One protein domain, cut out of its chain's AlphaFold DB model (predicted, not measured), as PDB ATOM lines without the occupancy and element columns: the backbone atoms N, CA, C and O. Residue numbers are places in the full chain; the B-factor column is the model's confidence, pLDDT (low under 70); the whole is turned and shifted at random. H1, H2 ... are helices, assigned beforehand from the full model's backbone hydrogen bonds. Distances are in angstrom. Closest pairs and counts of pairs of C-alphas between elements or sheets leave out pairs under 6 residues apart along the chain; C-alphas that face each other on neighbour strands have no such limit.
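AT A GLANCE: This is residues 2 to 62 of the 67 residues of an uncharacterized protein of Exophiala oligosperma (UniProt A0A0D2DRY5). The chain winds loosely through six short helices: H1 sticks out as an arm, with residues 2 to 11 standing free, H2 follows it, a long unnamed stretch runs past the middle, H3, H4 and H5 gather beyond it, and H6 leads away. The printed part has 61 residues, all helix in class, no named strand, only just loose, close to compact, with a radius of gyration of the C-alphas of 12.9 A, spanning 35 by 30 by 21 A.

HOW THE PARTS SIT: H1, residues 2 to 10, and H2, residues 13 to 17, meet only through their link. H3, residues 31 to 34, is close to but not clearly touching H5, residues 50 to 53; their closest C-alphas, Thr 34 and Trp 50, are 6.6 A apart. H4, residues 45 to 48, is likewise close to but not clearly touching H5, closest at C-alphas 45 and 51, 7.2 A. H6, residues 57 to 61, meets H5 only through their link. Every O i to N i+4 pair is within hydrogen-bond range in H1 and H2; H6 has 0 of 1, but 2 of 2 O i to N i+3 pairs; H3, H4 and H5 are too short.

IN THESE COORDINATES: H1 runs 12.4 A from C-alpha 2 at (21.334, -20.318, -19.887); H6 runs 8.3 A to C-alpha 61 at (41.802, -15.581, -2.445).

THE WHOLE: The printed part has no cut, the link from H2 to H3 is long, and no printed residue is under 70 in pLDDT.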
ATOM      1  N   VAL A   2      19.911 -19.894 -19.908       83.44
ATOM      2  CA  VAL A   2      21.334 -20.318 -19.887       83.44
ATOM      3  C   VAL A   2      21.900 -20.541 -21.299       83.44
ATOM      4  O   VAL A   2      23.024 -20.143 -21.575       83.44
ATOM      5  N   ARG A   3      21.118 -21.118 -22.225       89.38
ATOM      6  CA  ARG A   3      21.579 -21.408 -23.597       89.38
ATOM      7  C   ARG A   3      21.949 -20.152 -24.382       89.38
ATOM      8  O   ARG A   3      22.969 -20.143 -25.060       89.38
ATOM      9  N   GLU A   4      21.131 -19.112 -24.293       92.44
ATOM     10  CA  GLU A   4      21.351 -17.835 -24.970       92.44
ATOM     11  C   GLU A   4      22.575 -17.115 -24.392       92.44
ATOM     12  O   GLU A   4      23.392 -16.605 -25.156       92.44
ATOM     13  N   ALA A   5      22.759 -17.159 -23.067       90.75
ATOM     14  CA  ALA A   5      23.954 -16.632 -22.412       90.75
ATOM     15  C   ALA A   5      25.227 -17.354 -22.892       90.75
ATOM     16  O   ALA A   5      26.177 -16.699 -23.312       90.75
ATOM     17  N   THR A   6      25.224 -18.691 -22.938       94.88
ATOM     18  CA  THR A   6      26.363 -19.476 -23.449       94.88
ATOM     19  C   THR A   6      26.636 -19.202 -24.927       94.88
ATOM     20  O   THR A   6      27.788 -19.097 -25.334       94.88
ATOM     21  N   GLN A   7      25.599 -19.070 -25.758       95.88
ATOM     22  CA  GLN A   7      25.781 -18.723 -27.170       95.88
ATOM     23  C   GLN A   7      26.362 -17.321 -27.348       95.88
ATOM     24  O   GLN A   7      27.173 -17.119 -28.248       95.88
ATOM     25  N   SER A   8      25.952 -16.361 -26.517       93.19
ATOM     26  CA  SER A   8      26.521 -15.016 -26.530       93.19
ATOM     27  C   SER A   8      27.985 -15.032 -26.098       93.19
ATOM     28  O   SER A   8      28.813 -14.435 -26.775       93.19
ATOM     29  N   GLN A   9      28.312 -15.757 -25.026       93.88
ATOM     30  CA  GLN A   9      29.683 -15.890 -24.534       93.88
ATOM     31  C   GLN A   9      30.601 -16.519 -25.589       93.88
ATOM     32  O   GLN A   9      31.652 -15.965 -25.870       93.88
ATOM     33  N   ARG A  10      30.159 -17.576 -26.283       95.69
ATOM     34  CA  ARG A  10      30.943 -18.207 -27.364       95.69
ATOM     35  C   ARG A  10      31.314 -17.278 -28.517       95.69
ATOM     36  O   ARG A  10      32.287 -17.529 -29.213       95.69
ATOM     37  N   LYS A  11      30.528 -16.228 -28.763       94.56
ATOM     38  CA  LYS A  11      30.865 -15.221 -29.782       94.56
ATOM     39  C   LYS A  11      32.005 -14.304 -29.335       94.56
ATOM     40  O   LYS A  11      32.584 -13.635 -30.180       94.56
ATOM     41  N   LEU A  12      32.290 -14.247 -28.033       94.75
ATOM     42  CA  LEU A  12      33.387 -13.474 -27.458       94.75
ATOM     43  C   LEU A  12      34.703 -14.257 -27.428       94.75
ATOM     44  O   LEU A  12      35.746 -13.617 -27.436       94.75
ATOM     45  N   ASP A  13      34.670 -15.595 -27.462       94.81
ATOM     46  CA  ASP A  13      35.861 -16.451 -27.324       94.81
ATOM     47  C   ASP A  13      36.986 -16.097 -28.323       94.81
ATOM     48  O   ASP A  13      38.155 -16.054 -27.950       94.81
ATOM     49  N   GLU A  14      36.659 -15.795 -29.588       95.94
ATOM     50  CA  GLU A  14      37.659 -15.402 -30.601       95.94
ATOM     51  C   GLU A  14      38.331 -14.059 -30.271       95.94
ATOM     52  O   GLU A  14      39.537 -13.890 -30.461       95.94
ATOM     53  N   PHE A  15      37.564 -13.109 -29.733       95.56
ATOM     54  CA  PHE A  15      38.081 -11.810 -29.309       95.56
ATOM     55  C   PHE A  15      38.904 -11.928 -28.024       95.56
ATOM     56  O   PHE A  15      39.959 -11.308 -27.909       95.56
ATOM     57  N   ASP A  16      38.460 -12.759 -27.083       93.88
ATOM     58  CA  ASP A  16      39.178 -13.029 -25.839       93.88
ATOM     59  C   ASP A  16      40.526 -13.724 -26.098       93.88
ATOM     60  O   ASP A  16      41.529 -13.386 -25.473       93.88
ATOM     61  N   ALA A  17      40.608 -14.595 -27.108       93.31
ATOM     62  CA  ALA A  17      41.856 -15.238 -27.521       93.31
ATOM     63  C   ALA A  17      42.843 -14.305 -28.260       93.31
ATOM     64  O   ALA A  17      44.031 -14.612 -28.341       93.31
ATOM     65  N   SER A  18      42.388 -13.175 -28.811       95.94
ATOM     66  CA  SER A  18      43.226 -12.274 -29.618       95.94
ATOM     67  C   SER A  18      44.134 -11.391 -28.762       95.94
ATOM     68  O   SER A  18      43.643 -10.587 -27.980       95.94
ATOM     69  N   GLU A  19      45.452 -11.430 -28.949       94.50
ATOM     70  CA  GLU A  19      46.413 -10.573 -28.217       94.50
ATOM     71  C   GLU A  19      46.180  -9.055 -28.392       94.50
ATOM     72  O   GLU A  19      46.663  -8.246 -27.600       94.50
ATOM     73  N   ASP A  20      45.435  -8.650 -29.421       95.81
ATOM     74  CA  ASP A  20      45.159  -7.248 -29.751       95.81
ATOM     75  C   ASP A  20      43.851  -6.717 -29.156       95.81
ATOM     76  O   ASP A  20      43.544  -5.533 -29.303       95.81
ATOM     77  N   ILE A  21      43.075  -7.567 -28.477       95.88
ATOM     78  CA  ILE A  21      41.756  -7.212 -27.955       95.88
ATOM     79  C   ILE A  21      41.677  -7.523 -26.465       95.88
ATOM     80  O   ILE A  21      41.999  -8.623 -26.012       95.88
ATOM     81  N   PHE A  22      41.196  -6.546 -25.701       94.44
ATOM     82  CA  PHE A  22      40.962  -6.684 -24.273       94.44
ATOM     83  C   PHE A  22      39.465  -6.777 -23.981       94.44
ATOM     84  O   PHE A  22      38.713  -5.854 -24.296       94.44
ATOM     85  N   VAL A  23      39.040  -7.897 -23.389       94.06
ATOM     86  CA  VAL A  23      37.635  -8.198 -23.066       94.06
ATOM     87  C   VAL A  23      37.456  -8.236 -21.539       94.06
ATOM     88  O   VAL A  23      37.426  -9.312 -20.946       94.06
ATOM     89  N   PRO A  24      37.364  -7.078 -20.855       89.94
ATOM     90  CA  PRO A  24      37.171  -7.047 -19.408       89.94
ATOM     91  C   PRO A  24      35.761  -7.514 -19.020       89.94
ATOM     92  O   PRO A  24      34.759  -7.105 -19.614       89.94
ATOM     93  N   MET A  25      35.672  -8.340 -17.977       88.75
ATOM     94  CA  MET A  25      34.402  -8.846 -17.457       88.75
ATOM     95  C   MET A  25      33.819  -7.860 -16.438       88.75
ATOM     96  O   MET A  25      34.419  -7.578 -15.407       88.75
ATOM     97  N   ALA A  26      32.621  -7.335 -16.711       84.62
ATOM     98  CA  ALA A  26      32.033  -6.200 -15.983       84.62
ATOM     99  C   ALA A  26      31.810  -6.405 -14.466       84.62
ATOM    100  O   ALA A  26      31.639  -5.429 -13.739       84.62
ATOM    101  N   HIS A  27      31.785  -7.652 -13.992       87.38
ATOM    102  CA  HIS A  27      31.595  -7.998 -12.578       87.38
ATOM    103  C   HIS A  27      32.728  -8.864 -12.019       87.38
ATOM    104  O   HIS A  27      32.536  -9.553 -11.020       87.38
ATOM    105  N   ASP A  28      33.895  -8.842 -12.658       87.50
ATOM    106  CA  ASP A  28      35.101  -9.416 -12.077       87.50
ATOM    107  C   ASP A  28      35.609  -8.488 -10.962       87.50
ATOM    108  O   ASP A  28      36.030  -7.357 -11.212       87.50
ATOM    109  N   SER A  29      35.514  -8.947  -9.713       86.00
ATOM    110  CA  SER A  29      35.944  -8.188  -8.535       86.00
ATOM    111  C   SER A  29      37.441  -7.908  -8.534       86.00
ATOM    112  O   SER A  29      37.852  -6.842  -8.083       86.00
ATOM    113  N   ASN A  30      38.247  -8.820  -9.077       86.44
ATOM    114  CA  ASN A  30      39.698  -8.682  -9.124       86.44
ATOM    115  C   ASN A  30      40.141  -7.712 -10.233       86.44
ATOM    116  O   ASN A  30      41.268  -7.209 -10.216       86.44
ATOM    117  N   ALA A  31      39.246  -7.393 -11.177       88.06
ATOM    118  CA  ALA A  31      39.534  -6.425 -12.224       88.06
ATOM    119  C   ALA A  31      39.774  -5.018 -11.682       88.06
ATOM    120  O   ALA A  31      40.689  -4.344 -12.152       88.06
ATOM    121  N   ALA A  32      39.015  -4.599 -10.665       86.69
ATOM    122  CA  ALA A  32      39.155  -3.278 -10.055       86.69
ATOM    123  C   ALA A  32      40.542  -3.037  -9.431       86.69
ATOM    124  O   ALA A  32      40.993  -1.894  -9.400       86.69
ATOM    125  N   ASP A  33      41.222  -4.099  -8.986       87.75
ATOM    126  CA  ASP A  33      42.566  -4.026  -8.400       87.75
ATOM    127  C   ASP A  33      43.686  -4.047  -9.455       87.75
ATOM    128  O   ASP A  33      44.825  -3.683  -9.162       87.75
ATOM    129  N   THR A  34      43.374  -4.463 -10.686       90.50
ATOM    130  CA  THR A  34      44.362  -4.655 -11.761       90.50
ATOM    131  C   THR A  34      44.331  -3.520 -12.785       90.50
ATOM    132  O   THR A  34      45.380  -3.081 -13.255       90.50
ATOM    133  N   ILE A  35      43.138  -3.040 -13.152       92.50
ATOM    134  CA  ILE A  35      42.959  -2.039 -14.212       92.50
ATOM    135  C   ILE A  35      42.801  -0.633 -13.644       92.50
ATOM    136  O   ILE A  35      42.340  -0.419 -12.524       92.50
ATOM    137  N   GLU A  36      43.102   0.363 -14.469       92.88
ATOM    138  CA  GLU A  36      42.795   1.742 -14.125       92.88
ATOM    139  C   GLU A  36      41.317   2.067 -14.379       92.88
ATOM    140  O   GLU A  36      40.807   1.945 -15.493       92.88
ATOM    141  N   LEU A  37      40.631   2.515 -13.326       90.12
ATOM    142  CA  LEU A  37      39.265   3.019 -13.403       90.12
ATOM    143  C   LEU A  37      39.249   4.536 -13.628       90.12
ATOM    144  O   LEU A  37      40.214   5.255 -13.346       90.12
ATOM    145  N   TYR A  38      38.109   5.032 -14.109       91.25
ATOM    146  CA  TYR A  38      37.865   6.463 -14.278       91.25
ATOM    147  C   TYR A  38      38.257   7.250 -13.005       91.25
ATOM    148  O   TYR A  38      37.904   6.823 -11.902       91.25
ATOM    149  N   PRO A  39      38.962   8.397 -13.117       94.06
ATOM    150  CA  PRO A  39      39.162   9.236 -14.311       94.06
ATOM    151  C   PRO A  39      40.319   8.842 -15.232       94.06
ATOM    152  O   PRO A  39      40.568   9.533 -16.219       94.06
ATOM    153  N   LYS A  40      41.049   7.774 -14.918       93.00
ATOM    154  CA  LYS A  40      42.163   7.323 -15.748       93.00
ATOM    155  C   LYS A  40      41.663   6.570 -16.985       93.00
ATOM    156  O   LYS A  40      40.555   6.034 -16.991       93.00
ATOM    157  N   ALA A  41      42.475   6.578 -18.040       91.75
ATOM    158  CA  ALA A  41      42.165   5.902 -19.295       91.75
ATOM    159  C   ALA A  41      42.716   4.474 -19.287       91.75
ATOM    160  O   ALA A  41      43.834   4.233 -18.842       91.75
ATOM    161  N   ILE A  42      41.947   3.542 -19.847       92.00
ATOM    162  CA  ILE A  42      42.321   2.127 -19.917       92.00
ATOM    163  C   ILE A  42      43.198   1.808 -21.145       92.00
ATOM    164  O   ILE A  42      43.694   0.698 -21.276       92.00
ATOM    165  N   ASP A  43      43.420   2.771 -22.043       93.00
ATOM    166  CA  ASP A  43      44.012   2.582 -23.380       93.00
ATOM    167  C   ASP A  43      45.412   1.945 -23.377       93.00
ATOM    168  O   ASP A  43      45.800   1.289 -24.342       93.00
ATOM    169  N   ASN A  44      46.173   2.101 -22.290       94.44
ATOM    170  CA  ASN A  44      47.514   1.527 -22.152       94.44
ATOM    171  C   ASN A  44      47.515   0.074 -21.629       94.44
ATOM    172  O   ASN A  44      48.574  -0.446 -21.275       94.44
ATOM    173  N   TRP A  45      46.352  -0.589 -21.587       95.44
ATOM    174  CA  TRP A  45      46.175  -1.944 -21.053       95.44
ATOM    175  C   TRP A  45      47.170  -2.961 -21.618       95.44
ATOM    176  O   TRP A  45      47.667  -3.807 -20.875       95.44
ATOM    177  N   LYS A  46      47.496  -2.858 -22.914       95.38
ATOM    178  CA  LYS A  46      48.379  -3.809 -23.599       95.38
ATOM    179  C   LYS A  46      49.824  -3.692 -23.119       95.38
ATOM    180  O   LYS A  46      50.463  -4.695 -22.836       95.38
ATOM    181  N   ASN A  47      50.326  -2.466 -22.963       95.88
ATOM    182  CA  ASN A  47      51.672  -2.236 -22.428       95.88
ATOM    183  C   ASN A  47      51.746  -2.508 -20.920       95.88
ATOM    184  O   ASN A  47      52.811  -2.837 -20.408       95.88
ATOM    185  N   ALA A  48      50.629  -2.344 -20.208       94.44
ATOM    186  CA  ALA A  48      50.526  -2.640 -18.784       94.44
ATOM    187  C   ALA A  48      50.355  -4.143 -18.484       94.44
ATOM    188  O   ALA A  48      50.436  -4.540 -17.323       94.44
ATOM    189  N   GLY A  49      50.128  -4.972 -19.512       94.75
ATOM    190  CA  GLY A  49      49.984  -6.424 -19.389       94.75
ATOM    191  C   GLY A  49      48.753  -6.859 -18.592       94.75
ATOM    192  O   GLY A  49      48.796  -7.864 -17.884       94.75
ATOM    193  N   TRP A  50      47.679  -6.062 -18.588       94.50
ATOM    194  CA  TRP A  50      46.496  -6.355 -17.763       94.50
ATOM    195  C   TRP A  50      45.721  -7.572 -18.256       94.50
ATOM    196  O   TRP A  50      45.108  -8.279 -17.458       94.50
ATOM    197  N   LYS A  51      45.770  -7.840 -19.562       93.69
ATOM    198  CA  LYS A  51      45.112  -8.998 -20.159       93.69
ATOM    199  C   LYS A  51      45.652 -10.312 -19.591       93.69
ATOM    200  O   LYS A  51      44.887 -11.246 -19.399       93.69
ATOM    201  N   GLU A  52      46.943 -10.376 -19.302       92.38
ATOM    202  CA  GLU A  52      47.621 -11.565 -18.792       92.38
ATOM    203  C   GLU A  52      47.483 -11.718 -17.271       92.38
ATOM    204  O   GLU A  52      47.631 -12.821 -16.753       92.38
ATOM    205  N   GLN A  53      47.195 -10.627 -16.555       91.38
ATOM    206  CA  GLN A  53      47.099 -10.603 -15.089       91.38
ATOM    207  C   GLN A  53      45.719 -11.000 -14.557       91.38
ATOM    208  O   GLN A  53      45.620 -11.541 -13.459       91.38
ATOM    209  N   LEU A  54      44.656 -10.713 -15.309       89.62
ATOM    210  CA  LEU A  54      43.279 -10.971 -14.879       89.62
ATOM    211  C   LEU A  54      42.875 -12.450 -14.879       89.62
ATOM    212  O   LEU A  54      42.191 -12.872 -13.940       89.62
ATOM    213  N   PRO A  55      43.269 -13.272 -15.873       89.56
ATOM    214  CA  PRO A  55      43.005 -14.697 -15.822       89.56
ATOM    215  C   PRO A  55      43.550 -15.287 -14.523       89.56
ATOM    216  O   PRO A  55      44.718 -15.113 -14.191       89.56
ATOM    217  N   TRP A  56      42.690 -16.010 -13.803       87.88
ATOM    218  CA  TRP A  56      43.007 -16.647 -12.519       87.88
ATOM    219  C   TRP A  56      43.254 -15.703 -11.340       87.88
ATOM    220  O   TRP A  56      43.584 -16.195 -10.266       87.88
ATOM    221  N   ALA A  57      43.033 -14.391 -11.467       88.44
ATOM    222  CA  ALA A  57      43.240 -13.450 -10.363       88.44
ATOM    223  C   ALA A  57      42.405 -13.789  -9.111       88.44
ATOM    224  O   ALA A  57      42.868 -13.593  -7.990       88.44
ATOM    225  N   PHE A  58      41.222 -14.388  -9.290       84.50
ATOM    226  CA  PHE A  58      40.383 -14.894  -8.196       84.50
ATOM    227  C   PHE A  58      41.046 -16.020  -7.376       84.50
ATOM    228  O   PHE A  58      40.636 -16.289  -6.249       84.50
ATOM    229  N   LEU A  59      42.068 -16.703  -7.915       86.31
ATOM    230  CA  LEU A  59      42.800 -17.736  -7.178       86.31
ATOM    231  C   LEU A  59      43.638 -17.160  -6.032       86.31
ATOM    232  O   LEU A  59      43.952 -17.896  -5.103       86.31
ATOM    233  N   ASN A  60      43.955 -15.862  -6.059       81.62
ATOM    234  CA  ASN A  60      44.687 -15.201  -4.975       81.62
ATOM    235  C   ASN A  60      43.947 -15.270  -3.628       81.62
ATOM    236  O   ASN A  60      44.585 -15.214  -2.578       81.62
ATOM    237  N   ASP A  61      42.623 -15.444  -3.651       81.19
ATOM    238  CA  ASP A  61      41.802 -15.581  -2.445       81.19
ATOM    239  C   ASP A  61      41.925 -16.976  -1.801       81.19
ATOM    240  O   ASP A  61      41.565 -17.166  -0.637       81.19
ATOM    241  N   PHE A  62      42.449 -17.969  -2.527       81.38
ATOM    242  CA  PHE A  62      42.652 -19.321  -2.016       81.38
ATOM    243  C   PHE A  62      44.000 -19.402  -1.297       81.38
ATOM    244  O   PHE A  62      45.018 -19.786  -1.872       81.38
TER     245      PHE A  62